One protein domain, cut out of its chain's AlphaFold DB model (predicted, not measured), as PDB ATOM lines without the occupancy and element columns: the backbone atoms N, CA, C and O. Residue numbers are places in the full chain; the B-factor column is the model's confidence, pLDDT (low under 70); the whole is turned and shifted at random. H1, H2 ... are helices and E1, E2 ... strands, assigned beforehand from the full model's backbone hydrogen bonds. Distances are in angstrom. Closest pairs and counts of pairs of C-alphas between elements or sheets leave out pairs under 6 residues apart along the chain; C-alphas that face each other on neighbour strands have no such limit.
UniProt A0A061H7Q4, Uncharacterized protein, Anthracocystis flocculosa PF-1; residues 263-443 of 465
ATOM      1  N   ALA A 263     189.682 191.396  90.636       82.12
ATOM      2  CA  ALA A 263     189.321 189.980  90.679       82.12
ATOM      3  C   ALA A 263     188.093 189.721  91.570       82.12
ATOM      4  O   ALA A 263     187.188 188.986  91.180       82.12
ATOM      5  N   ASP A 264     188.022 190.368  92.737       78.75
ATOM      6  CA  ASP A 264     186.876 190.239  93.644       78.75
ATOM      7  C   ASP A 264     185.604 190.874  93.073       78.75
ATOM      8  O   ASP A 264     184.504 190.407  93.386       78.75
ATOM      9  N   GLN A 265     185.754 191.927  92.262       79.94
ATOM     10  CA  GLN A 265     184.657 192.589  91.556       79.94
ATOM     11  C   GLN A 265     184.124 191.708  90.420       79.94
ATOM     12  O   GLN A 265     182.921 191.474  90.353       79.94
ATOM     13  N   ALA A 266     185.003 191.138  89.592       83.94
ATOM     14  CA  ALA A 266     184.597 190.227  88.520       83.94
ATOM     15  C   ALA A 266     183.871 188.981  89.065       83.94
ATOM     16  O   ALA A 266     182.818 188.605  88.557       83.94
ATOM     17  N   ALA A 267     184.374 188.388  90.155       84.81
ATOM     18  CA  ALA A 267     183.720 187.252  90.808       84.81
ATOM     19  C   ALA A 267     182.342 187.609  91.404       84.81
ATOM     20  O   ALA A 267     181.460 186.754  91.493       84.81
ATOM     21  N   PHE A 268     182.147 188.864  91.822       82.81
ATOM     22  CA  PHE A 268     180.847 189.347  92.284       82.81
ATOM     23  C   PHE A 268     179.847 189.430  91.142       82.81
ATOM     24  O   PHE A 268     178.747 188.897  91.255       82.81
ATOM     25  N   GLU A 269     180.248 190.081  90.052       83.44
ATOM     26  CA  GLU A 269     179.420 190.292  88.865       83.44
ATOM     27  C   GLU A 269     179.036 188.963  88.209       83.44
ATOM     28  O   GLU A 269     177.874 188.778  87.853       83.44
ATOM     29  N   GLU A 270     179.954 187.994  88.146       87.06
ATOM     30  CA  GLU A 270     179.646 186.638  87.674       87.06
ATOM     31  C   GLU A 270     178.546 185.983  88.526       87.06
ATOM     32  O   GLU A 270     177.602 185.385  88.002       87.06
ATOM     33  N   ARG A 271     178.638 186.113  89.855       84.62
ATOM     34  CA  ARG A 271     177.659 185.511  90.766       84.62
ATOM     35  C   ARG A 271     176.307 186.221  90.709       84.62
ATOM     36  O   ARG A 271     175.286 185.541  90.763       84.62
ATOM     37  N   VAL A 272     176.296 187.546  90.548       85.44
ATOM     38  CA  VAL A 272     175.078 188.324  90.264       85.44
ATOM     39  C   VAL A 272     174.432 187.817  88.973       85.44
ATOM     40  O   VAL A 272     173.266 187.434  89.001       85.44
ATOM     41  N   GLY A 273     175.199 187.714  87.883       83.81
ATOM     42  CA  GLY A 273     174.694 187.243  86.590       83.81
ATOM     43  C   GLY A 273     174.120 185.824  86.648       83.81
ATOM     44  O   GLY A 273     173.078 185.555  86.052       83.81
ATOM     45  N   ARG A 274     174.728 184.923  87.433       89.25
ATOM     46  CA  ARG A 274     174.183 183.574  87.677       89.25
ATOM     47  C   ARG A 274     172.821 183.617  88.376       89.25
ATOM     48  O   ARG A 274     171.909 182.898  87.968       89.25
ATOM     49  N   ILE A 275     172.678 184.448  89.410       89.12
ATOM     50  CA  ILE A 275     171.409 184.614  90.133       89.12
ATOM     51  C   ILE A 275     170.356 185.247  89.221       89.12
ATOM     52  O   ILE A 275     169.230 184.762  89.170       89.12
ATOM     53  N   GLU A 276     170.708 186.267  88.443       87.56
ATOM     54  CA  GLU A 276     169.791 186.882  87.477       87.56
ATOM     55  C   GLU A 276     169.324 185.881  86.412       87.56
ATOM     56  O   GLU A 276     168.129 185.806  86.114       87.56
ATOM     57  N   GLN A 277     170.230 185.056  85.881       88.75
ATOM     58  CA  GLN A 277     169.895 183.998  84.926       88.75
ATOM     59  C   GLN A 277     168.963 182.945  85.539       88.75
ATOM     60  O   GLN A 277     167.984 182.545  84.904       88.75
ATOM     61  N   MET A 278     169.233 182.515  86.774       92.12
ATOM     62  CA  MET A 278     168.356 181.612  87.524       92.12
ATOM     63  C   MET A 278     166.948 182.205  87.668       92.12
ATOM     64  O   MET A 278     165.969 181.551  87.317       92.12
ATOM     65  N   LEU A 279     166.839 183.458  88.117       88.12
ATOM     66  CA  LEU A 279     165.552 184.138  88.292       88.12
ATOM     67  C   LEU A 279     164.819 184.361  86.963       88.12
ATOM     68  O   LEU A 279     163.593 184.281  86.917       88.12
ATOM     69  N   SER A 280     165.553 184.601  85.876       88.44
ATOM     70  CA  SER A 280     164.970 184.763  84.536       88.44
ATOM     71  C   SER A 280     164.443 183.449  83.963       88.44
ATOM     72  O   SER A 280     163.497 183.450  83.182       88.44
ATOM     73  N   SER A 281     165.046 182.328  84.359       90.81
ATOM     74  CA  SER A 281     164.656 180.980  83.932       90.81
ATOM     75  C   SER A 281     163.725 180.284  84.925       90.81
ATOM     76  O   SER A 281     163.495 179.076  84.830       90.81
ATOM     77  N   ARG A 282     163.174 181.039  85.879       90.25
ATOM     78  CA  ARG A 282     162.331 180.497  86.934       90.25
ATOM     79  C   ARG A 282     161.045 179.878  86.367       90.25
ATOM     80  O   ARG A 282     160.332 180.554  85.622       90.25
ATOM     81  N   PRO A 283     160.697 178.629  86.733       89.44
ATOM     82  CA  PRO A 283     159.439 178.015  86.328       89.44
ATOM     83  C   PRO A 283     158.226 178.811  86.820       89.44
ATOM     84  O   PRO A 283     158.229 179.339  87.932       89.44
ATOM     85  N   LEU A 284     157.150 178.833  86.025       86.00
ATOM     86  CA  LEU A 284     155.884 179.464  86.422       86.00
ATOM     87  C   LEU A 284     155.252 178.768  87.640       86.00
ATOM     88  O   LEU A 284     154.695 179.425  88.516       86.00
ATOM     89  N   HIS A 285     155.371 177.439  87.694       84.81
ATOM     90  CA  HIS A 285     154.925 176.599  88.801       84.81
ATOM     91  C   HIS A 285     156.137 175.837  89.351       84.81
ATOM     92  O   HIS A 285     156.426 174.733  88.885       84.81
ATOM     93  N   PRO A 286     156.914 176.449  90.261       86.06
ATOM     94  CA  PRO A 286     158.131 175.835  90.772       86.06
ATOM     95  C   PRO A 286     157.794 174.619  91.642       86.06
ATOM     96  O   PRO A 286     156.879 174.664  92.465       86.06
ATOM     97  N   THR A 287     158.538 173.526  91.459       87.25
ATOM     98  CA  THR A 287     158.394 172.340  92.311       87.25
ATOM     99  C   THR A 287     159.018 172.589  93.689       87.25
ATOM    100  O   THR A 287     159.893 173.454  93.823       87.25
ATOM    101  N   PRO A 288     158.620 171.829  94.725       86.38
ATOM    102  CA  PRO A 288     159.272 171.858  96.033       86.38
ATOM    103  C   PRO A 288     160.802 171.750  95.964       86.38
ATOM    104  O   PRO A 288     161.507 172.518  96.618       86.38
ATOM    105  N   GLU A 289     161.333 170.847  95.140       87.88
ATOM    106  CA  GLU A 289     162.775 170.625  94.985       87.88
ATOM    107  C   GLU A 289     163.465 171.841  94.371       87.88
ATOM    108  O   GLU A 289     164.526 172.254  94.846       87.88
ATOM    109  N   TYR A 290     162.841 172.447  93.354       90.44
ATOM    110  CA  TYR A 290     163.343 173.676  92.748       90.44
ATOM    111  C   TYR A 290     163.390 174.811  93.773       90.44
ATOM    112  O   TYR A 290     164.397 175.507  93.852       90.44
ATOM    113  N   LEU A 291     162.350 174.975  94.599       91.06
ATOM    114  CA  LEU A 291     162.327 176.015  95.633       91.06
ATOM    115  C   LEU A 291     163.374 175.786  96.725       91.06
ATOM    116  O   LEU A 291     163.943 176.756  97.222       91.06
ATOM    117  N   LEU A 292     163.649 174.539  97.114       89.94
ATOM    118  CA  LEU A 292     164.722 174.251  98.073       89.94
ATOM    119  C   LEU A 292     166.097 174.599  97.496       89.94
ATOM    120  O   LEU A 292     166.931 175.167  98.201       89.94
ATOM    121  N   TRP A 293     166.323 174.290  96.219       90.62
ATOM    122  CA  TRP A 293     167.550 174.661  95.522       90.62
ATOM    123  C   TRP A 293     167.680 176.186  95.345       90.62
ATOM    124  O   TRP A 293     168.685 176.757  95.768       90.62
ATOM    125  N   GLU A 294     166.646 176.850  94.816       92.31
ATOM    126  CA  GLU A 294     166.580 178.310  94.629       92.31
ATOM    127  C   GLU A 294     166.832 179.036  95.957       92.31
ATOM    128  O   GLU A 294     167.633 179.967  96.029       92.31
ATOM    129  N   GLY A 295     166.199 178.568  97.034       91.50
ATOM    130  CA  GLY A 295     166.390 179.114  98.372       91.50
ATOM    131  C   GLY A 295     167.834 179.019  98.853       91.50
ATOM    132  O   GLY A 295     168.352 179.987  99.406       91.50
ATOM    133  N   GLY A 296     168.502 177.887  98.615       90.06
ATOM    134  CA  GLY A 296     169.912 177.704  98.964       90.06
ATOM    135  C   GLY A 296     170.815 178.724  98.269       90.06
ATOM    136  O   GLY A 296     171.568 179.437  98.937       90.06
ATOM    137  N   GLU A 297     170.671 178.865  96.948       90.25
ATOM    138  CA  GLU A 297     171.445 179.827  96.149       90.25
ATOM    139  C   GLU A 297     171.203 181.277  96.601       90.25
ATOM    140  O   GLU A 297     172.152 182.054  96.753       90.25
ATOM    141  N   LEU A 298     169.945 181.646  96.875       90.88
ATOM    142  CA  LEU A 298     169.589 182.997  97.321       90.88
ATOM    143  C   LEU A 298     170.130 183.324  98.720       90.88
ATOM    144  O   LEU A 298     170.566 184.456  98.958       90.88
ATOM    145  N   LEU A 299     170.115 182.365  99.650       88.69
ATOM    146  CA  LEU A 299     170.643 182.554 101.007       88.69
ATOM    147  C   LEU A 299     172.168 182.712 100.987       88.69
ATOM    148  O   LEU A 299     172.701 183.653 101.587       88.69
ATOM    149  N   ASP A 300     172.865 181.864 100.234       86.44
ATOM    150  CA  ASP A 300     174.318 181.953 100.086       86.44
ATOM    151  C   ASP A 300     174.743 183.247  99.391       86.44
ATOM    152  O   ASP A 300     175.693 183.915  99.821       86.44
ATOM    153  N   PHE A 301     174.014 183.653  98.348       85.81
ATOM    154  CA  PHE A 301     174.252 184.928  97.682       85.81
ATOM    155  C   PHE A 301     173.986 186.122  98.609       85.81
ATOM    156  O   PHE A 301     174.783 187.064  98.650       85.81
ATOM    157  N   SER A 302     172.922 186.068  99.413       84.31
ATOM    158  CA  SER A 302     172.585 187.119 100.379       84.31
ATOM    159  C   SER A 302     173.688 187.328 101.418       84.31
ATOM    160  O   SER A 302     174.013 188.470 101.750       84.31
ATOM    161  N   LEU A 303     174.313 186.257 101.916       77.69
ATOM    162  CA  LEU A 303     175.452 186.364 102.837       77.69
ATOM    163  C   LEU A 303     176.730 186.822 102.154       77.69
ATOM    164  O   LEU A 303     177.462 187.645 102.708       77.69
ATOM    165  N   TYR A 304     176.985 186.331 100.945       78.38
ATOM    166  CA  TYR A 304     178.098 186.797 100.132       78.38
ATOM    167  C   TYR A 304     178.005 188.311  99.874       78.38
ATOM    168  O   TYR A 304     179.008 189.018 100.011       78.38
ATOM    169  N   ARG A 305     176.798 188.829  99.607       76.31
ATOM    170  CA  ARG A 305     176.523 190.269  99.511       76.31
ATOM    171  C   ARG A 305     176.678 190.974 100.862       76.31
ATOM    172  O   ARG A 305     177.356 191.993 100.921       76.31
ATOM    173  N   ALA A 306     176.154 190.421 101.959       69.62
ATOM    174  CA  ALA A 306     176.264 190.999 103.311       69.62
ATOM    175  C   ALA A 306     177.711 191.117 103.825       69.62
ATOM    176  O   ALA A 306     178.066 192.059 104.531       69.62
ATOM    177  N   GLY A 307     178.582 190.166 103.478       63.62
ATOM    178  CA  GLY A 307     180.012 190.254 103.790       63.62
ATOM    179  C   GLY A 307     180.695 191.449 103.112       63.62
ATOM    180  O   GLY A 307     181.761 191.890 103.554       63.62
ATOM    181  N   ARG A 308     180.070 191.993 102.060       62.66
ATOM    182  CA  ARG A 308     180.570 193.095 101.231       62.66
ATOM    183  C   ARG A 308     179.859 194.416 101.542       62.66
ATOM    184  O   ARG A 308     180.520 195.444 101.684       62.66
ATOM    185  N   GLU A 309     178.547 194.385 101.747       53.88
ATOM    186  CA  GLU A 309     177.709 195.510 102.162       53.88
ATOM    187  C   GLU A 309     177.584 195.517 103.694       53.88
ATOM    188  O   GLU A 309     176.969 194.637 104.274       53.88
ATOM    189  N   LYS A 310     178.160 196.509 104.386       45.69
ATOM    190  CA  LYS A 310     178.201 196.631 105.868       45.69
ATOM    191  C   LYS A 310     176.830 196.835 106.565       45.69
ATOM    192  O   LYS A 310     176.754 197.560 107.562       45.69
ATOM    193  N   LEU A 311     175.748 196.250 106.066       40.84
ATOM    194  CA  LEU A 311     174.390 196.373 106.587       40.84
ATOM    195  C   LEU A 311     173.840 195.002 106.987       40.84
ATOM    196  O   LEU A 311     174.212 193.973 106.435       40.84
ATOM    197  N   ALA A 312     172.943 194.994 107.979       46.19
ATOM    198  CA  ALA A 312     172.075 193.844 108.205       46.19
ATOM    199  C   ALA A 312     171.339 193.559 106.905       46.19
ATOM    200  O   ALA A 312     170.592 194.421 106.441       46.19
ATOM    201  N   THR A 313     171.530 192.382 106.327       53.16
ATOM    202  CA  THR A 313     170.692 191.953 105.220       53.16
ATOM    203  C   THR A 313     169.330 191.588 105.787       53.16
ATOM    204  O   THR A 313     169.135 190.532 106.386       53.16
ATOM    205  N   ILE A 314     168.388 192.518 105.637       57.00
ATOM    206  CA  ILE A 314     167.016 192.109 105.384       57.00
ATOM    207  C   ILE A 314     167.052 191.488 103.986       57.00
ATOM    208  O   ILE A 314     167.614 192.095 103.069       57.00
ATOM    209  N   GLY A 315     166.534 190.268 103.847       62.22
ATOM    210  CA  GLY A 315     166.411 189.569 102.575       62.22
ATOM    211  C   GLY A 315     165.835 190.512 101.537       62.22
ATOM    212  O   GLY A 315     164.914 191.265 101.848       62.22
ATOM    213  N   ASP A 316     166.402 190.533 100.338       79.25
ATOM    214  CA  ASP A 316     165.879 191.398  99.286       79.25
ATOM    215  C   ASP A 316     164.487 190.940  98.823       79.25
ATOM    216  O   ASP A 316     163.932 189.938  99.288       79.25
ATOM    217  N   ALA A 317     163.883 191.712  97.920       85.31
ATOM    218  CA  ALA A 317     162.569 191.390  97.375       85.31
ATOM    219  C   ALA A 317     162.517 189.975  96.770       85.31
ATOM    220  O   ALA A 317     161.484 189.316  96.861       85.31
ATOM    221  N   THR A 318     163.632 189.491  96.218       89.12
ATOM    222  CA  THR A 318     163.750 188.147  95.651       89.12
ATOM    223  C   THR A 318     163.671 187.077  96.733       89.12
ATOM    224  O   THR A 318     162.839 186.176  96.628       89.12
ATOM    225  N   LEU A 319     164.465 187.189  97.802       89.81
ATOM    226  CA  LEU A 319     164.425 186.232  98.912       89.81
ATOM    227  C   LEU A 319     163.061 186.245  99.626       89.81
ATOM    228  O   LEU A 319     162.562 185.200 100.040       89.81
ATOM    229  N   ARG A 320     162.413 187.413  99.726       91.12
ATOM    230  CA  ARG A 320     161.047 187.519 100.267       91.12
ATOM    231  C   ARG A 320     160.009 186.855  99.365       91.12
ATOM    232  O   ARG A 320     159.165 186.122  99.870       91.12
ATOM    233  N   ARG A 321     160.089 187.066  98.047       91.19
ATOM    234  CA  ARG A 321     159.210 186.414  97.062       91.19
ATOM    235  C   ARG A 321     159.372 184.897  97.088       91.19
ATOM    236  O   ARG A 321     158.376 184.186  97.111       91.19
ATOM    237  N   TRP A 322     160.608 184.412  97.147       93.31
ATOM    238  CA  TRP A 322     160.886 182.988  97.313       93.31
ATOM    239  C   TRP A 322     160.189 182.423  98.561       93.31
ATOM    240  O   TRP A 322     159.457 181.439  98.466       93.31
ATOM    241  N   LEU A 323     160.341 183.076  99.719       92.88
ATOM    242  CA  LEU A 323     159.698 182.628 100.956       92.88
ATOM    243  C   LEU A 323     158.163 182.682 100.866       92.88
ATOM    244  O   LEU A 323     157.494 181.782 101.373       92.88
ATOM    245  N   GLN A 324     157.606 183.708 100.215       92.69
ATOM    246  CA  GLN A 324     156.169 183.808  99.952       92.69
ATOM    247  C   GLN A 324     155.670 182.588  99.166       92.69
ATOM    248  O   GLN A 324     154.662 181.994  99.549       92.69
ATOM    249  N   ASP A 325     156.387 182.183  98.117       91.62
ATOM    250  CA  ASP A 325     156.014 181.034  97.287       91.62
ATOM    251  C   ASP A 325     156.108 179.715  98.070       91.62
ATOM    252  O   ASP A 325     155.196 178.887  98.008       91.62
ATOM    253  N   VAL A 326     157.161 179.540  98.880       91.88
ATOM    254  CA  VAL A 326     157.313 178.374  99.768       91.88
ATOM    255  C   VAL A 326     156.128 178.252 100.725       91.88
ATOM    256  O   VAL A 326     155.528 177.179 100.848       91.88
ATOM    257  N   LEU A 327     155.775 179.344 101.406       90.38
ATOM    258  CA  LEU A 327     154.683 179.336 102.374       90.38
ATOM    259  C   LEU A 327     153.317 179.175 101.696       90.38
ATOM    260  O   LEU A 327     152.451 178.512 102.264       90.38
ATOM    261  N   ALA A 328     153.124 179.712 100.488       89.38
ATOM    262  CA  ALA A 328     151.896 179.522  99.720       89.38
ATOM    263  C   ALA A 328     151.662 178.041  99.385       89.38
ATOM    264  O   ALA A 328     150.567 177.529  99.622       89.38
ATOM    265  N   ILE A 329     152.696 177.333  98.917       88.56
ATOM    266  CA  ILE A 329     152.604 175.892  98.633       88.56
ATOM    267  C   ILE A 329     152.321 175.107  99.914       88.56
ATOM    268  O   ILE A 329     151.426 174.263  99.934       88.56
ATOM    269  N   ARG A 330     153.039 175.390 101.007       88.31
ATOM    270  CA  ARG A 330     152.817 174.709 102.295       88.31
ATOM    271  C   ARG A 330     151.411 174.931 102.835       88.31
ATOM    272  O   ARG A 330     150.786 173.991 103.318       88.31
ATOM    273  N   LEU A 331     150.900 176.155 102.730       88.75
ATOM    274  CA  LEU A 331     149.546 176.488 103.151       88.75
ATOM    275  C   LEU A 331     148.502 175.735 102.319       88.75
ATOM    276  O   LEU A 331     147.520 175.246 102.873       88.75
ATOM    277  N   GLU A 332     148.733 175.585 101.016       87.44
ATOM    278  CA  GLU A 332     147.855 174.817 100.132       87.44
ATOM    279  C   GLU A 332     147.892 173.307 100.425       87.44
ATOM    280  O   GLU A 332     146.857 172.639 100.460       87.44
ATOM    281  N   LEU A 333     149.065 172.760 100.745       86.25
ATOM    282  CA  LEU A 333     149.199 171.367 101.188       86.25
ATOM    283  C   LEU A 333     148.460 171.112 102.508       86.25
ATOM    284  O   LEU A 333     147.763 170.107 102.656       86.25
ATOM    285  N   VAL A 334     148.541 172.043 103.457       87.19
ATOM    286  CA  VAL A 334     147.793 171.954 104.718       87.19
ATOM    287  C   VAL A 334     146.290 172.099 104.477       87.19
ATOM    288  O   VAL A 334     145.509 171.360 105.068       87.19
ATOM    289  N   ARG A 335     145.861 172.997 103.582       87.69
ATOM    290  CA  ARG A 335     144.446 173.167 103.197       87.69
ATOM    291  C   ARG A 335     143.847 171.907 102.595       87.69
ATOM    292  O   ARG A 335     142.734 171.530 102.955       87.69
ATOM    293  N   THR A 336     144.579 171.262 101.695       85.88
ATOM    294  CA  THR A 336     144.118 170.042 101.019       85.88
ATOM    295  C   THR A 336     144.033 168.856 101.977       85.88
ATOM    296  O   THR A 336     143.074 168.089 101.909       85.88
ATOM    297  N   ARG A 337     144.982 168.721 102.913       84.88
ATOM    298  CA  ARG A 337     144.979 167.642 103.919       84.88
ATOM    299  C   ARG A 337     144.016 167.892 105.077       84.88
ATOM    300  O   ARG A 337     143.326 166.975 105.513       84.88
ATOM    301  N   HIS A 338     143.953 169.134 105.551       85.25
ATOM    302  CA  HIS A 338     143.216 169.557 106.741       85.25
ATOM    303  C   HIS A 338     142.286 170.742 106.424       85.25
ATOM    304  O   HIS A 338     142.474 171.841 106.958       85.25
ATOM    305  N   PRO A 339     141.228 170.548 105.610       82.44
ATOM    306  CA  PRO A 339     140.367 171.638 105.130       82.44
ATOM    307  C   PRO A 339     139.558 172.330 106.236       82.44
ATOM    308  O   PRO A 339     139.037 173.422 106.038       82.44
ATOM    309  N   ARG A 340     139.441 171.701 107.411       82.44
ATOM    310  CA  ARG A 340     138.781 172.267 108.600       82.44
ATOM    311  C   ARG A 340     139.752 172.952 109.566       82.44
ATOM    312  O   ARG A 340     139.321 173.416 110.618       82.44
ATOM    313  N   SER A 341     141.051 172.968 109.261       84.75
ATOM    314  CA  SER A 341     142.045 173.637 110.100       84.75
ATOM    315  C   SER A 341     141.912 175.155 110.005       84.75
ATOM    316  O   SER A 341     141.446 175.696 109.000       84.75
ATOM    317  N   ILE A 342     142.381 175.859 111.036       81.88
ATOM    318  CA  ILE A 342     142.433 177.327 111.032       81.88
ATOM    319  C   ILE A 342     143.247 177.870 109.848       81.88
ATOM    320  O   ILE A 342     142.939 178.936 109.326       81.88
ATOM    321  N   TRP A 343     144.226 177.100 109.367       85.25
ATOM    322  CA  TRP A 343     145.087 177.437 108.236       85.25
ATOM    323  C   TRP A 343     144.334 177.540 106.904       85.25
ATOM    324  O   TRP A 343     144.772 178.250 105.997       85.25
ATOM    325  N   ALA A 344     143.159 176.915 106.789       81.06
ATOM    326  CA  ALA A 344     142.318 177.071 105.609       81.06
ATOM    327  C   ALA A 344     141.750 178.488 105.445       81.06
ATOM    328  O   ALA A 344     141.432 178.904 104.333       81.06
ATOM    329  N   LEU A 345     141.690 179.250 106.536       82.62
ATOM    330  CA  LEU A 345     141.105 180.586 106.593       82.62
ATOM    331  C   LEU A 345     142.168 181.670 106.771       82.62
ATOM    332  O   LEU A 345     141.886 182.710 107.352       82.62
ATOM    333  N   VAL A 346     143.401 181.433 106.335       87.62
ATOM    334  CA  VAL A 346     144.514 182.368 106.527       87.62
ATOM    335  C   VAL A 346     145.018 182.873 105.187       87.62
ATOM    336  O   VAL A 346     145.202 182.083 104.265       87.62
ATOM    337  N   ASP A 347     145.289 184.171 105.117       86.12
ATOM    338  CA  ASP A 347     146.158 184.783 104.120       86.12
ATOM    339  C   ASP A 347     147.493 185.173 104.757       86.12
ATOM    340  O   ASP A 347     147.577 185.531 105.938       86.12
ATOM    341  N   ILE A 348     148.549 185.077 103.956       90.38
ATOM    342  CA  ILE A 348     149.920 185.340 104.376       90.38
ATOM    343  C   ILE A 348     150.607 186.308 103.424       90.38
ATOM    344  O   ILE A 348     150.397 186.269 102.211       90.38
ATOM    345  N   GLU A 349     151.483 187.132 103.980       91.38
ATOM    346  CA  GLU A 349     152.302 188.070 103.226       91.38
ATOM    347  C   GLU A 349     153.688 188.188 103.870       91.38
ATOM    348  O   GLU A 349     153.808 188.391 105.078       91.38
ATOM    349  N   VAL A 350     154.747 188.078 103.074       90.25
ATOM    350  CA  VAL A 350     156.127 188.315 103.508       90.25
ATOM    351  C   VAL A 350     156.535 189.728 103.105       90.25
ATOM    352  O   VAL A 350     156.866 189.999 101.951       90.25
ATOM    353  N   ILE A 351     156.549 190.632 104.082       88.50
ATOM    354  CA  ILE A 351     156.883 192.046 103.896       88.50
ATOM    355  C   ILE A 351     158.284 192.376 104.414       88.50
ATOM    356  O   ILE A 351     158.929 191.608 105.135       88.50
ATOM    357  N   GLU A 352     158.766 193.560 104.056       82.56
ATOM    358  CA  GLU A 352     159.947 194.142 104.685       82.56
ATOM    359  C   GLU A 352     159.659 194.501 106.155       82.56
ATOM    360  O   GLU A 352     158.546 194.902 106.496       82.56
ATOM    361  N   ASP A 353     160.640 194.343 107.054       73.19
ATOM    362  CA  ASP A 353     160.434 194.735 108.457       73.19
ATOM    363  C   ASP A 353     160.358 196.263 108.558       73.19
ATOM    364  O   ASP A 353     161.353 196.967 108.371       73.19
ATOM    365  N   ALA A 354     159.178 196.770 108.919       67.88
ATOM    366  CA  ALA A 354     158.908 198.194 109.094       67.88
ATOM    367  C   ALA A 354     159.821 198.870 110.137       67.88
ATOM    368  O   ALA A 354     159.975 200.089 110.132       67.88
ATOM    369  N   ARG A 355     160.441 198.096 111.039       69.56
ATOM    370  CA  ARG A 355     161.370 198.609 112.064       69.56
ATOM    371  C   ARG A 355     162.800 198.800 111.543       69.56
ATOM    372  O   ARG A 355     163.658 199.293 112.277       69.56
ATOM    373  N   GLY A 356     163.055 198.413 110.296       68.12
ATOM    374  CA  GLY A 356     164.328 198.587 109.613       68.12
ATOM    375  C   GLY A 356     165.445 197.630 110.064       68.12
ATOM    376  O   GLY A 356     165.305 196.866 111.028       68.12
ATOM    377  N   PRO A 357     166.609 197.677 109.387       66.31
ATOM    378  CA  PRO A 357     167.662 196.658 109.498       66.31
ATOM    379  C   PRO A 357     168.254 196.502 110.905       66.31
ATOM    380  O   PRO A 357     168.659 195.414 111.312       66.31
ATOM    381  N   GLN A 358     168.312 197.589 111.680       66.56
ATOM    382  CA  GLN A 358     168.931 197.596 113.007       66.56
ATOM    383  C   GLN A 358     168.076 196.884 114.069       66.56
ATOM    384  O   GLN A 358     168.607 196.153 114.913       66.56
ATOM    385  N   ALA A 359     166.754 197.065 114.022       68.94
ATOM    386  CA  ALA A 359     165.828 196.394 114.932       68.94
ATOM    387  C   ALA A 359     165.794 194.884 114.668       68.94
ATOM    388  O   ALA A 359     165.853 194.081 115.604       68.94
ATOM    389  N   VAL A 360     165.799 194.512 113.386       68.12
ATOM    390  CA  VAL A 360     165.908 193.132 112.914       68.12
ATOM    391  C   VAL A 360     167.177 192.472 113.450       68.12
ATOM    392  O   VAL A 360     167.094 191.434 114.104       68.12
ATOM    393  N   HIS A 361     168.339 193.113 113.273       68.56
ATOM    394  CA  HIS A 361     169.615 192.605 113.795       68.56
ATOM    395  C   HIS A 361     169.562 192.346 115.298       68.56
ATOM    396  O   HIS A 361     170.048 191.327 115.787       68.56
ATOM    397  N   THR A 362     168.965 193.272 116.046       69.38
ATOM    398  CA  THR A 362     168.851 193.162 117.504       69.38
ATOM    399  C   THR A 362     167.962 191.979 117.893       69.38
ATOM    400  O   THR A 362     168.361 191.171 118.732       69.38
ATOM    401  N   SER A 363     166.809 191.827 117.238       70.19
ATOM    402  CA  SER A 363     165.877 190.715 117.463       70.19
ATOM    403  C   SER A 363     166.509 189.361 117.134       70.19
ATOM    404  O   SER A 363     166.487 188.450 117.962       70.19
ATOM    405  N   THR A 364     167.141 189.240 115.966       71.00
ATOM    406  CA  THR A 364     167.795 188.004 115.514       71.00
ATOM    407  C   THR A 364     168.971 187.629 116.416       71.00
ATOM    408  O   THR A 364     169.135 186.465 116.785       71.00
ATOM    409  N   ASN A 365     169.769 188.609 116.853       71.31
ATOM    410  CA  ASN A 365     170.869 188.362 117.787       71.31
ATOM    411  C   ASN A 365     170.379 187.973 119.184       71.31
ATOM    412  O   ASN A 365     170.976 187.100 119.813       71.31
ATOM    413  N   MET A 366     169.305 188.593 119.674       73.56
ATOM    414  CA  MET A 366     168.685 188.202 120.941       73.56
ATOM    415  C   MET A 366     168.132 186.781 120.887       73.56
ATOM    416  O   MET A 366     168.358 186.018 121.825       73.56
ATOM    417  N   HIS A 367     167.433 186.422 119.808       73.12
ATOM    418  CA  HIS A 367     166.886 185.078 119.627       73.12
ATOM    419  C   HIS A 367     167.986 184.027 119.645       73.12
ATOM    420  O   HIS A 367     167.952 183.074 120.415       73.12
ATOM    421  N   ALA A 368     169.039 184.257 118.878       66.25
ATOM    422  CA  ALA A 368     170.088 183.269 118.772       66.25
ATOM    423  C   ALA A 368     171.003 183.195 120.008       66.25
ATOM    424  O   ALA A 368     171.549 182.136 120.300       66.25
ATOM    425  N   LYS A 369     171.124 184.273 120.801       71.06
ATOM    426  CA  LYS A 369     171.705 184.170 122.154       71.06
ATOM    427  C   LYS A 369     170.923 183.195 123.041       71.06
ATOM    428  O   LYS A 369     171.528 182.585 123.914       71.06
ATOM    429  N   ARG A 370     169.607 183.049 122.831       70.50
ATOM    430  CA  ARG A 370     168.761 182.103 123.577       70.50
ATOM    431  C   ARG A 370     168.882 180.673 123.058       70.50
ATOM    432  O   ARG A 370     168.885 179.762 123.873       70.50
ATOM    433  N   GLN A 371     168.997 180.478 121.744       67.19
ATOM    434  CA  GLN A 371     169.156 179.138 121.161       67.19
ATOM    435  C   GLN A 371     170.559 178.537 121.353       67.19
ATOM    436  O   GLN A 371     170.716 177.322 121.299       67.19
ATOM    437  N   GLY A 372     171.577 179.363 121.606       62.00
ATOM    438  CA  GLY A 372     172.960 178.905 121.740       62.00
ATOM    439  C   GLY A 372     173.723 178.902 120.411       62.00
ATOM    440  O   GLY A 372     173.266 179.420 119.395       62.00
ATOM    441  N   VAL A 373     174.957 178.388 120.434       58.28
ATOM    442  CA  VAL A 373     175.929 178.539 119.328       58.28
ATOM    443  C   VAL A 373     175.676 177.568 118.168       58.28
ATOM    444  O   VAL A 373     176.052 177.872 117.040       58.28
ATOM    445  N   ARG A 374     175.028 176.423 118.416       64.38
ATOM    446  CA  ARG A 374     174.728 175.410 117.394       64.38
ATOM    447  C   ARG A 374     173.227 175.177 117.315       64.38
ATOM    448  O   ARG A 374     172.645 174.597 118.227       64.38
ATOM    449  N   VAL A 375     172.626 175.625 116.218       75.25
ATOM    450  CA  VAL A 375     171.235 175.322 115.882       75.25
ATOM    451  C   VAL A 375     171.224 173.954 115.214       75.25
ATOM    452  O   VAL A 375     171.993 173.718 114.286       75.25
ATOM    453  N   GLN A 376     170.403 173.031 115.710       78.81
ATOM    454  CA  GLN A 376     170.259 171.735 115.051       78.81
ATOM    455  C   GLN A 376     169.568 171.925 113.695       78.81
ATOM    456  O   GLN A 376     168.648 172.754 113.617       78.81
ATOM    457  N   PRO A 377     169.979 171.166 112.659       78.56
ATOM    458  CA  PRO A 377     169.232 171.080 111.414       78.56
ATOM    459  C   PRO A 377     167.758 170.856 111.718       78.56
ATOM    460  O   PRO A 377     167.425 170.081 112.620       78.56
ATOM    461  N   ALA A 378     166.879 171.543 110.995       75.56
ATOM    462  CA  ALA A 378     165.489 171.116 111.016       75.56
ATOM    463  C   ALA A 378     165.444 169.687 110.456       75.56
ATOM    464  O   ALA A 378     166.212 169.356 109.543       75.56
ATOM    465  N   GLU A 379     164.544 168.842 110.974       64.69
ATOM    466  CA  GLU A 379     164.119 167.677 110.194       64.69
ATOM    467  C   GLU A 379     163.792 168.221 108.808       64.69
ATOM    468  O   GLU A 379     163.091 169.231 108.727       64.69
ATOM    469  N   ARG A 380     164.426 167.686 107.748       56.19
ATOM    470  CA  ARG A 380     164.266 168.211 106.386       56.19
ATOM    471  C   ARG A 380     162.778 168.392 106.173       56.19
ATOM    472  O   ARG A 380     162.070 167.396 106.066       56.19
ATOM    473  N   GLY A 381     162.321 169.641 106.206       51.84
ATOM    474  CA  GLY A 381     160.909 169.962 106.153       51.84
ATOM    475  C   GLY A 381     160.465 169.713 104.731       51.84
ATOM    476  O   GLY A 381     160.364 170.654 103.945       51.84
ATOM    477  N   ALA A 382     160.298 168.437 104.387       58.12
ATOM    478  CA  ALA A 382     159.668 168.022 103.166       58.12
ATOM    479  C   ALA A 382     158.339 168.754 103.165       58.12
ATOM    480  O   ALA A 382     157.588 168.697 104.142       58.12
ATOM    481  N   PHE A 383     158.078 169.469 102.079       63.53
ATOM    482  CA  PHE A 383     156.770 170.053 101.813       63.53
ATOM    483  C   PHE A 383     155.645 169.027 102.092       63.53
ATOM    484  O   PHE A 383     154.548 169.394 102.494       63.53
ATOM    485  N   ASP A 384     155.974 167.735 102.017       57.34
ATOM    486  CA  ASP A 384     155.112 166.576 102.181       57.34
ATOM    487  C   ASP A 384     154.754 166.159 103.622       57.34
ATOM    488  O   ASP A 384     153.932 165.254 103.759       57.34
ATOM    489  N   VAL A 385     155.299 166.741 104.702       57.56
ATOM    490  CA  VAL A 385     155.016 166.288 106.101       57.56
ATOM    491  C   VAL A 385     154.603 167.438 107.025       57.56
ATOM    492  O   VAL A 385     154.932 167.474 108.206       57.56
ATOM    493  N   VAL A 386     153.895 168.426 106.489       63.34
ATOM    494  CA  VAL A 386     153.642 169.664 107.227       63.34
ATOM    495  C   VAL A 386     152.192 169.723 107.715       63.34
ATOM    496  O   VAL A 386     151.288 169.966 106.925       63.34
ATOM    497  N   ASP A 387     151.974 169.501 109.016       73.81
ATOM    498  CA  ASP A 387     150.698 169.788 109.703       73.81
ATOM    499  C   ASP A 387     150.583 171.273 110.115       73.81
ATOM    500  O   ASP A 387     149.481 171.809 110.253       73.81
ATOM    501  N   ASP A 388     151.724 171.953 110.280       81.88
ATOM    502  CA  ASP A 388     151.831 173.390 110.555       81.88
ATOM    503  C   ASP A 388     152.637 174.079 109.442       81.88
ATOM    504  O   ASP A 388     153.853 173.884 109.382       81.88
ATOM    505  N   PRO A 389     152.017 174.908 108.575       84.44
ATOM    506  CA  PRO A 389     152.692 175.508 107.418       84.44
ATOM    507  C   PRO A 389     153.898 176.386 107.792       84.44
ATOM    508  O   PRO A 389     154.746 176.651 106.934       84.44
ATOM    509  N   PHE A 390     153.995 176.811 109.055       87.12
ATOM    510  CA  PHE A 390     155.064 177.653 109.589       87.12
ATOM    511  C   PHE A 390     156.126 176.878 110.369       87.12
ATOM    512  O   PHE A 390     157.039 177.499 110.915       87.12
ATOM    513  N   ALA A 391     156.027 175.546 110.409       85.44
ATOM    514  CA  ALA A 391     157.052 174.701 110.993       85.44
ATOM    515  C   ALA A 391     158.403 174.925 110.306       85.44
ATOM    516  O   ALA A 391     158.503 175.034 109.074       85.44
ATOM    517  N   ASP A 392     159.443 174.959 111.133       87.00
ATOM    518  CA  ASP A 392     160.812 175.165 110.692       87.00
ATOM    519  C   ASP A 392     161.226 174.140 109.640       87.00
ATOM    520  O   ASP A 392     160.811 172.980 109.658       87.00
ATOM    521  N   PHE A 393     162.075 174.564 108.707       87.38
ATOM    522  CA  PHE A 393     162.501 173.695 107.619       87.38
ATOM    523  C   PHE A 393     163.914 173.973 107.149       87.38
ATOM    524  O   PHE A 393     164.446 175.068 107.313       87.38
ATOM    525  N   GLN A 394     164.524 172.946 106.566       88.19
ATOM    526  CA  GLN A 394     165.909 172.978 106.133       88.19
ATOM    527  C   GLN A 394     166.014 173.393 104.663       88.19
ATOM    528  O   GLN A 394     165.351 172.810 103.806       88.19
ATOM    529  N   VAL A 395     166.896 174.349 104.378       88.69
ATOM    530  CA  VAL A 395     167.265 174.817 103.038       88.69
ATOM    531  C   VAL A 395     168.785 174.929 102.986       88.69
ATOM    532  O   VAL A 395     169.369 175.794 103.637       88.69
ATOM    533  N   GLY A 396     169.440 174.026 102.253       86.00
ATOM    534  CA  GLY A 396     170.903 173.920 102.271       86.00
ATOM    535  C   GLY A 396     171.430 173.758 103.700       86.00
ATOM    536  O   GLY A 396     170.963 172.892 104.442       86.00
ATOM    537  N   ASP A 397     172.344 174.640 104.106       86.69
ATOM    538  CA  ASP A 397     172.931 174.684 105.453       86.69
ATOM    539  C   ASP A 397     172.165 175.589 106.444       86.69
ATOM    540  O   ASP A 397     172.624 175.826 107.573       86.69
ATOM    541  N   TYR A 398     170.977 176.069 106.062       87.25
ATOM    542  CA  TYR A 398     170.139 176.939 106.884       87.25
ATOM    543  C   TYR A 398     168.851 176.253 107.334       87.25
ATOM    544  O   TYR A 398     168.154 175.607 106.557       87.25
ATOM    545  N   ARG A 399     168.481 176.494 108.588       88.25
ATOM    546  CA  ARG A 399     167.125 176.303 109.096       88.25
ATOM    547  C   ARG A 399     166.371 177.612 108.965       88.25
ATOM    548  O   ARG A 399     166.794 178.631 109.509       88.25
ATOM    549  N   ILE A 400     165.253 177.572 108.262       89.50
ATOM    550  CA  ILE A 400     164.304 178.672 108.189       89.50
ATOM    551  C   ILE A 400     163.374 178.554 109.389       89.50
ATOM    552  O   ILE A 400     162.765 177.504 109.587       89.50
ATOM    553  N   GLU A 401     163.298 179.613 110.188       87.56
ATOM    554  CA  GLU A 401     162.496 179.667 111.411       87.56
ATOM    555  C   GLU A 401     161.626 180.925 111.430       87.56
ATOM    556  O   GLU A 401     162.089 182.042 111.153       87.56
ATOM    557  N   VAL A 402     160.360 180.743 111.810       88.44
ATOM    558  CA  VAL A 402     159.442 181.842 112.122       88.44
ATOM    559  C   VAL A 402     159.587 182.188 113.603       88.44
ATOM    560  O   VAL A 402     159.252 181.408 114.489       88.44
ATOM    561  N   LEU A 403     160.072 183.394 113.896       86.00
ATOM    562  CA  LEU A 403     160.335 183.838 115.260       86.00
ATOM    563  C   LEU A 403     159.039 184.162 116.002       86.00
ATOM    564  O   LEU A 403     158.526 185.288 115.954       86.00
ATOM    565  N   VAL A 404     158.550 183.193 116.771       80.31
ATOM    566  CA  VAL A 404     157.429 183.391 117.687       80.31
ATOM    567  C   VAL A 404     157.937 183.879 119.044       80.31
ATOM    568  O   VAL A 404     158.840 183.310 119.665       80.31
ATOM    569  N   ARG A 405     157.356 184.970 119.555       66.88
ATOM    570  CA  ARG A 405     157.702 185.466 120.894       66.88
ATOM    571  C   ARG A 405     157.316 184.413 121.945       66.88
ATOM    572  O   ARG A 405     156.163 184.014 122.011       66.88
ATOM    573  N   ARG A 406     158.269 184.060 122.821       59.06
ATOM    574  CA  ARG A 406     158.098 183.181 124.004       59.06
ATOM    575  C   ARG A 406     157.773 181.704 123.705       59.06
ATOM    576  O   ARG A 406     156.963 181.130 124.419       59.06
ATOM    577  N   GLY A 407     158.410 181.089 122.703       57.72
ATOM    578  CA  GLY A 407     158.289 179.635 122.476       57.72
ATOM    579  C   GLY A 407     156.847 179.165 122.248       57.72
ATOM    580  O   GLY A 407     156.507 178.039 122.585       57.72
ATOM    581  N   GLY A 408     155.994 180.073 121.768       66.31
ATOM    582  CA  GLY A 408     154.610 179.787 121.433       66.31
ATOM    583  C   GLY A 408     154.466 179.368 119.978       66.31
ATOM    584  O   GLY A 408     155.413 179.447 119.198       66.31
ATOM    585  N   ASN A 409     153.248 178.991 119.612       76.81
ATOM    586  CA  ASN A 409     152.887 178.701 118.232       76.81
ATOM    587  C   ASN A 409     152.518 179.985 117.490       76.81
ATOM    588  O   ASN A 409     152.155 181.001 118.098       76.81
ATOM    589  N   VAL A 410     152.568 179.923 116.165       81.81
ATOM    590  CA  VAL A 410     152.014 180.972 115.318       81.81
ATOM    591  C   VAL A 410     150.520 181.125 115.618       81.81
ATOM    592  O   VAL A 410     149.755 180.166 115.592       81.81
ATOM    593  N   VAL A 411     150.104 182.351 115.929       81.75
ATOM    594  CA  VAL A 411     148.712 182.689 116.245       81.75
ATOM    595  C   VAL A 411     148.100 183.477 115.096       81.75
ATOM    596  O   VAL A 411     148.675 184.475 114.649       81.75
ATOM    597  N   VAL A 412     146.906 183.061 114.687       81.50
ATOM    598  CA  VAL A 412     146.052 183.764 113.726       81.50
ATOM    599  C   VAL A 412     145.181 184.771 114.478       81.50
ATOM    600  O   VAL A 412     144.622 184.452 115.525       81.50
ATOM    601  N   SER A 413     145.086 185.995 113.959       78.94
ATOM    602  CA  SER A 413     144.244 187.064 114.505       78.94
ATOM    603  C   SER A 413     143.491 187.764 113.368       78.94
ATOM    604  O   SER A 413     144.094 187.948 112.304       78.94
ATOM    605  N   PRO A 414     142.240 188.217 113.576       77.75
ATOM    606  CA  PRO A 414     141.513 189.041 112.605       77.75
ATOM    607  C   PRO A 414     142.256 190.334 112.237       77.75
ATOM    608  O   PRO A 414     142.308 190.721 111.073       77.75
ATOM    609  N   GLU A 415     142.905 190.961 113.222       79.06
ATOM    610  CA  GLU A 415     143.715 192.184 113.053       79.06
ATOM    611  C   GLU A 415     145.048 191.929 112.326       79.06
ATOM    612  O   GLU A 415     145.775 192.852 111.957       79.06
ATOM    613  N   GLY A 416     145.375 190.658 112.111       81.56
ATOM    614  CA  GLY A 416     146.666 190.209 111.636       81.56
ATOM    615  C   GLY A 416     147.728 190.165 112.737       81.56
ATOM    616  O   GLY A 416     147.680 190.882 113.737       81.56
ATOM    617  N   ARG A 417     148.709 189.279 112.573       86.81
ATOM    618  CA  ARG A 417     149.912 189.228 113.414       86.81
ATOM    619  C   ARG A 417     151.159 189.135 112.557       86.81
ATOM    620  O   ARG A 417     151.144 188.511 111.503       86.81
ATOM    621  N   SER A 418     152.233 189.735 113.056       88.19
ATOM    622  CA  SER A 418     153.513 189.817 112.361       88.19
ATOM    623  C   SER A 418     154.602 189.060 113.114       88.19
ATOM    624  O   SER A 418     154.788 189.260 114.319       88.19
ATOM    625  N   TYR A 419     155.346 188.230 112.391       87.69
ATOM    626  CA  TYR A 419     156.430 187.391 112.894       87.69
ATOM    627  C   TYR A 419     157.671 187.597 112.035       87.69
ATOM    628  O   TYR A 419     157.584 187.636 110.814       87.69
ATOM    629  N   ASN A 420     158.843 187.727 112.647       87.69
ATOM    630  CA  ASN A 420     160.075 187.860 111.871       87.69
ATOM    631  C   ASN A 420     160.500 186.471 111.389       87.69
ATOM    632  O   ASN A 420     160.469 185.529 112.172       87.69
ATOM    633  N   VAL A 421     160.923 186.344 110.135       89.06
ATOM    634  CA  VAL A 421     161.432 185.078 109.589       89.06
ATOM    635  C   VAL A 421     162.934 185.184 109.397       89.06
ATOM    636  O   VAL A 421     163.435 186.172 108.846       89.06
ATOM    637  N   VAL A 422     163.662 184.178 109.872       87.94
ATOM    638  CA  VAL A 422     165.124 184.155 109.845       87.94
ATOM    639  C   VAL A 422     165.644 182.846 109.268       87.94
ATOM    640  O   VAL A 422     165.052 181.791 109.463       87.94
ATOM    641  N   ALA A 423     166.783 182.926 108.590       88.31
ATOM    642  CA  ALA A 423     167.607 181.783 108.242       88.31
ATOM    643  C   ALA A 423     168.745 181.670 109.262       88.31
ATOM    644  O   ALA A 423     169.570 182.586 109.415       88.31
ATOM    645  N   LEU A 424     168.762 180.556 109.985       86.12
ATOM    646  CA  LEU A 424     169.752 180.230 111.001       86.12
ATOM    647  C   LEU A 424     170.728 179.179 110.468       86.12
ATOM    648  O   LEU A 424     170.287 178.178 109.909       86.12
ATOM    649  N   PRO A 425     172.041 179.352 110.663       84.69
ATOM    650  CA  PRO A 425     173.021 178.376 110.216       84.69
ATOM    651  C   PRO A 425     172.949 177.118 111.092       84.69
ATOM    652  O   PRO A 425     172.991 177.201 112.321       84.69
ATOM    653  N   THR A 426     172.858 175.958 110.449       78.25
ATOM    654  CA  THR A 426     172.747 174.635 111.102       78.25
ATOM    655  C   THR A 426     174.011 173.781 110.977       78.25
ATOM    656  O   THR A 426     174.121 172.726 111.599       78.25
ATOM    657  N   GLY A 427     174.990 174.262 110.203       68.06
ATOM    658  CA  GLY A 427     176.272 173.615 109.919       68.06
ATOM    659  C   GLY A 427     177.413 174.631 109.782       68.06
ATOM    660  O   GLY A 427     177.540 175.540 110.600       68.06
ATOM    661  N   GLY A 428     178.251 174.477 108.748       61.56
ATOM    662  CA  GLY A 428     179.380 175.373 108.443       61.56
ATOM    663  C   GLY A 428     178.996 176.732 107.838       61.56
ATOM    664  O   GLY A 428     179.882 177.549 107.584       61.56
ATOM    665  N   ALA A 429     177.703 176.985 107.611       62.16
ATOM    666  CA  ALA A 429     177.211 178.222 107.019       62.16
ATOM    667  C   ALA A 429     177.578 179.471 107.847       62.16
ATOM    668  O   ALA A 429     177.371 179.501 109.069       62.16
ATOM    669  N   PRO A 430     178.097 180.535 107.205       62.72
ATOM    670  CA  PRO A 430     178.491 181.741 107.909       62.72
ATOM    671  C   PRO A 430     177.297 182.669 108.139       62.72
ATOM    672  O   PRO A 430     176.789 183.291 107.220       62.72
ATOM    673  N   GLY A 431     176.932 182.894 109.399       72.69
ATOM    674  CA  GLY A 431     176.061 184.011 109.766       72.69
ATOM    675  C   GLY A 431     174.564 183.753 109.594       72.69
ATOM    676  O   GLY A 431     174.118 182.670 109.238       72.69
ATOM    677  N   ARG A 432     173.775 184.759 109.975       79.06
ATOM    678  CA  ARG A 432     172.310 184.697 110.052       79.06
ATOM    679  C   ARG A 432     171.728 185.716 109.097       79.06
ATOM    680  O   ARG A 432     172.257 186.826 109.009       79.06
ATOM    681  N   ILE A 433     170.616 185.367 108.472       82.12
ATOM    682  CA  ILE A 433     169.918 186.247 107.537       82.12
ATOM    683  C   ILE A 433     168.520 186.470 108.079       82.12
ATOM    684  O   ILE A 433     167.825 185.519 108.427       82.12
ATOM    685  N   ALA A 434     168.093 187.721 108.165       85.50
ATOM    686  CA  ALA A 434     166.688 188.000 108.391       85.50
ATOM    687  C   ALA A 434     166.012 188.131 107.036       85.50
ATOM    688  O   ALA A 434     166.386 188.999 106.260       85.50
ATOM    689  N   ILE A 435     165.044 187.277 106.730       87.00
ATOM    690  CA  ILE A 435     164.433 187.245 105.398       87.00
ATOM    691  C   ILE A 435     163.390 188.356 105.270       87.00
ATOM    692  O   ILE A 435     163.382 189.094 104.290       87.00
ATOM    693  N   GLY A 436     162.545 188.514 106.286       86.38
ATOM    694  CA  GLY A 436     161.481 189.509 106.292       86.38
ATOM    695  C   GLY A 436     160.564 189.367 107.500       86.38
ATOM    696  O   GLY A 436     160.886 188.680 108.474       86.38
ATOM    697  N   THR A 437     159.415 190.025 107.426       88.62
ATOM    698  CA  THR A 437     158.331 189.899 108.399       88.62
ATOM    699  C   THR A 437     157.154 189.204 107.735       88.62
ATOM    700  O   THR A 437     156.574 189.719 106.787       88.62
ATOM    701  N   LEU A 438     156.799 188.030 108.240       90.12
ATOM    702  CA  LEU A 438     155.594 187.306 107.877       90.12
ATOM    703  C   LEU A 438     154.396 187.936 108.586       90.12
ATOM    704  O   LEU A 438     154.302 187.893 109.814       90.12
ATOM    705  N   ARG A 439     153.473 188.497 107.813       90.06
ATOM    706  CA  ARG A 439     152.156 188.935 108.259       90.06
ATOM    707  C   ARG A 439     151.145 187.834 107.968       90.06
ATOM    708  O   ARG A 439     151.074 187.320 106.858       90.06
ATOM    709  N   ILE A 440     150.367 187.484 108.980       88.44
ATOM    710  CA  ILE A 440     149.347 186.438 108.925       88.44
ATOM    711  C   ILE A 440     148.027 187.082 109.282       88.44
ATOM    712  O   ILE A 440     147.905 187.632 110.378       88.44
ATOM    713  N   GLN A 441     147.052 187.004 108.388       86.69
ATOM    714  CA  GLN A 441     145.725 187.565 108.591       86.69
ATOM    715  C   GLN A 441     144.672 186.490 108.354       86.69
ATOM    716  O   GLN A 441     144.801 185.659 107.459       86.69
ATOM    717  N   GLN A 442     143.622 186.485 109.169       83.62
ATOM    718  CA  GLN A 442     142.474 185.640 108.881       83.62
ATOM    719  C   GLN A 442     141.767 186.176 107.629       83.62
ATOM    720  O   GLN A 442     141.437 187.361 107.575       83.62
ATOM    721  N   ARG A 443     141.497 185.308 106.650       77.56
ATOM    722  CA  ARG A 443     140.491 185.561 105.618       77.56
ATOM    723  C   ARG A 443     139.182 185.824 106.331       77.56
ATOM    724  O   ARG A 443     138.544 184.899 106.832       77.56
TER     725      ARG A 443
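Overview. This is residues 263 to 443 of the 465 residues of an uncharacterized protein of Anthracocystis flocculosa PF-1 (UniProt A0A061H7Q4). A five-stranded antiparallel sheet, curled like part of a barrel, has H2 and H3 side by side over one face and H5 across the other. H1 runs beside H2, away from the sheet, while little H4 only grazes the sheet. The printed part has 181 residues, 112 of them in named elements, in the order H1 H2 H3 H4 E1 H5 E2 E3 E4 E5; the class is mixed, helices and strands. The sheet's order is E1 E5 E4 E3 E2. The whole is compact, with a radius of gyration of the C-alphas of 16.3 A, and only just elongated, spanning 56 by 37 by 29 A.

Arrangement. H1, residues 263 to 280, and H2, residues 288 to 306, form a helical hairpin that only just touches, with 3 pairs of C-alphas within 8 A; the closest are Ile 275 and Leu 298, 7.6 A. H2 and H3, residues 317 to 337, form another, at a shallow tilt of 28 degrees, opposite ways; the closest C-alphas are Leu 298 and Leu 319, 6.3 A. H3 touches H4, residues 342 to 345, with its residues 331 to 335 alone; the closest C-alphas are Arg 335 and Ala 344, 5.1 A. E1, residues 346 to 351, is an edge strand beside E5, residues 433 to 442, with N 349 and O 439 2.9 A apart. H5, residues 356 to 371, touches no helix. E2, residues 393 to 395, E3, residues 398 to 403, and E4, residues 417 to 425, form with E5 a meander, each strand the antiparallel neighbour of the one before: N 395 and O 398 are 2.8 A apart, N 401 and O 422 2.9 A, N 419 and O 438 2.8 A. H2 and H3 lie on the same face, at heights over the sheet of 8.5 A and 7.3 A. H5 lies over E5 and E4, across the strands at 81 degrees to E5 on the local plane; with H3 on one face and H5 on the other there are three layers. In H1, H2, H3 and H5 every O i to N i+4 pair is within hydrogen-bond range; H4 is too short for one.

Along the chain. H1 begins at C-alpha 263 (189.321, 189.980, 90.679) and is 25.7 A long. H2 measures 26.6 A, H3 30.3 A and H5 23.1 A. E4 measures 25.7 A; E5, 27.5 A, ends at C-alpha 442 (142.474, 185.640, 108.881).

Size, cuts and confidence. The C-alphas farthest apart are those of Ala 263 and Arg 340, 56.5 A. The printed part has no cut. The long links are H5 to E2 and E3 to E4. The mean pLDDT of the printed part is 79.8; 40 residues are under 70, among them 306 to 315 and 354 to 362.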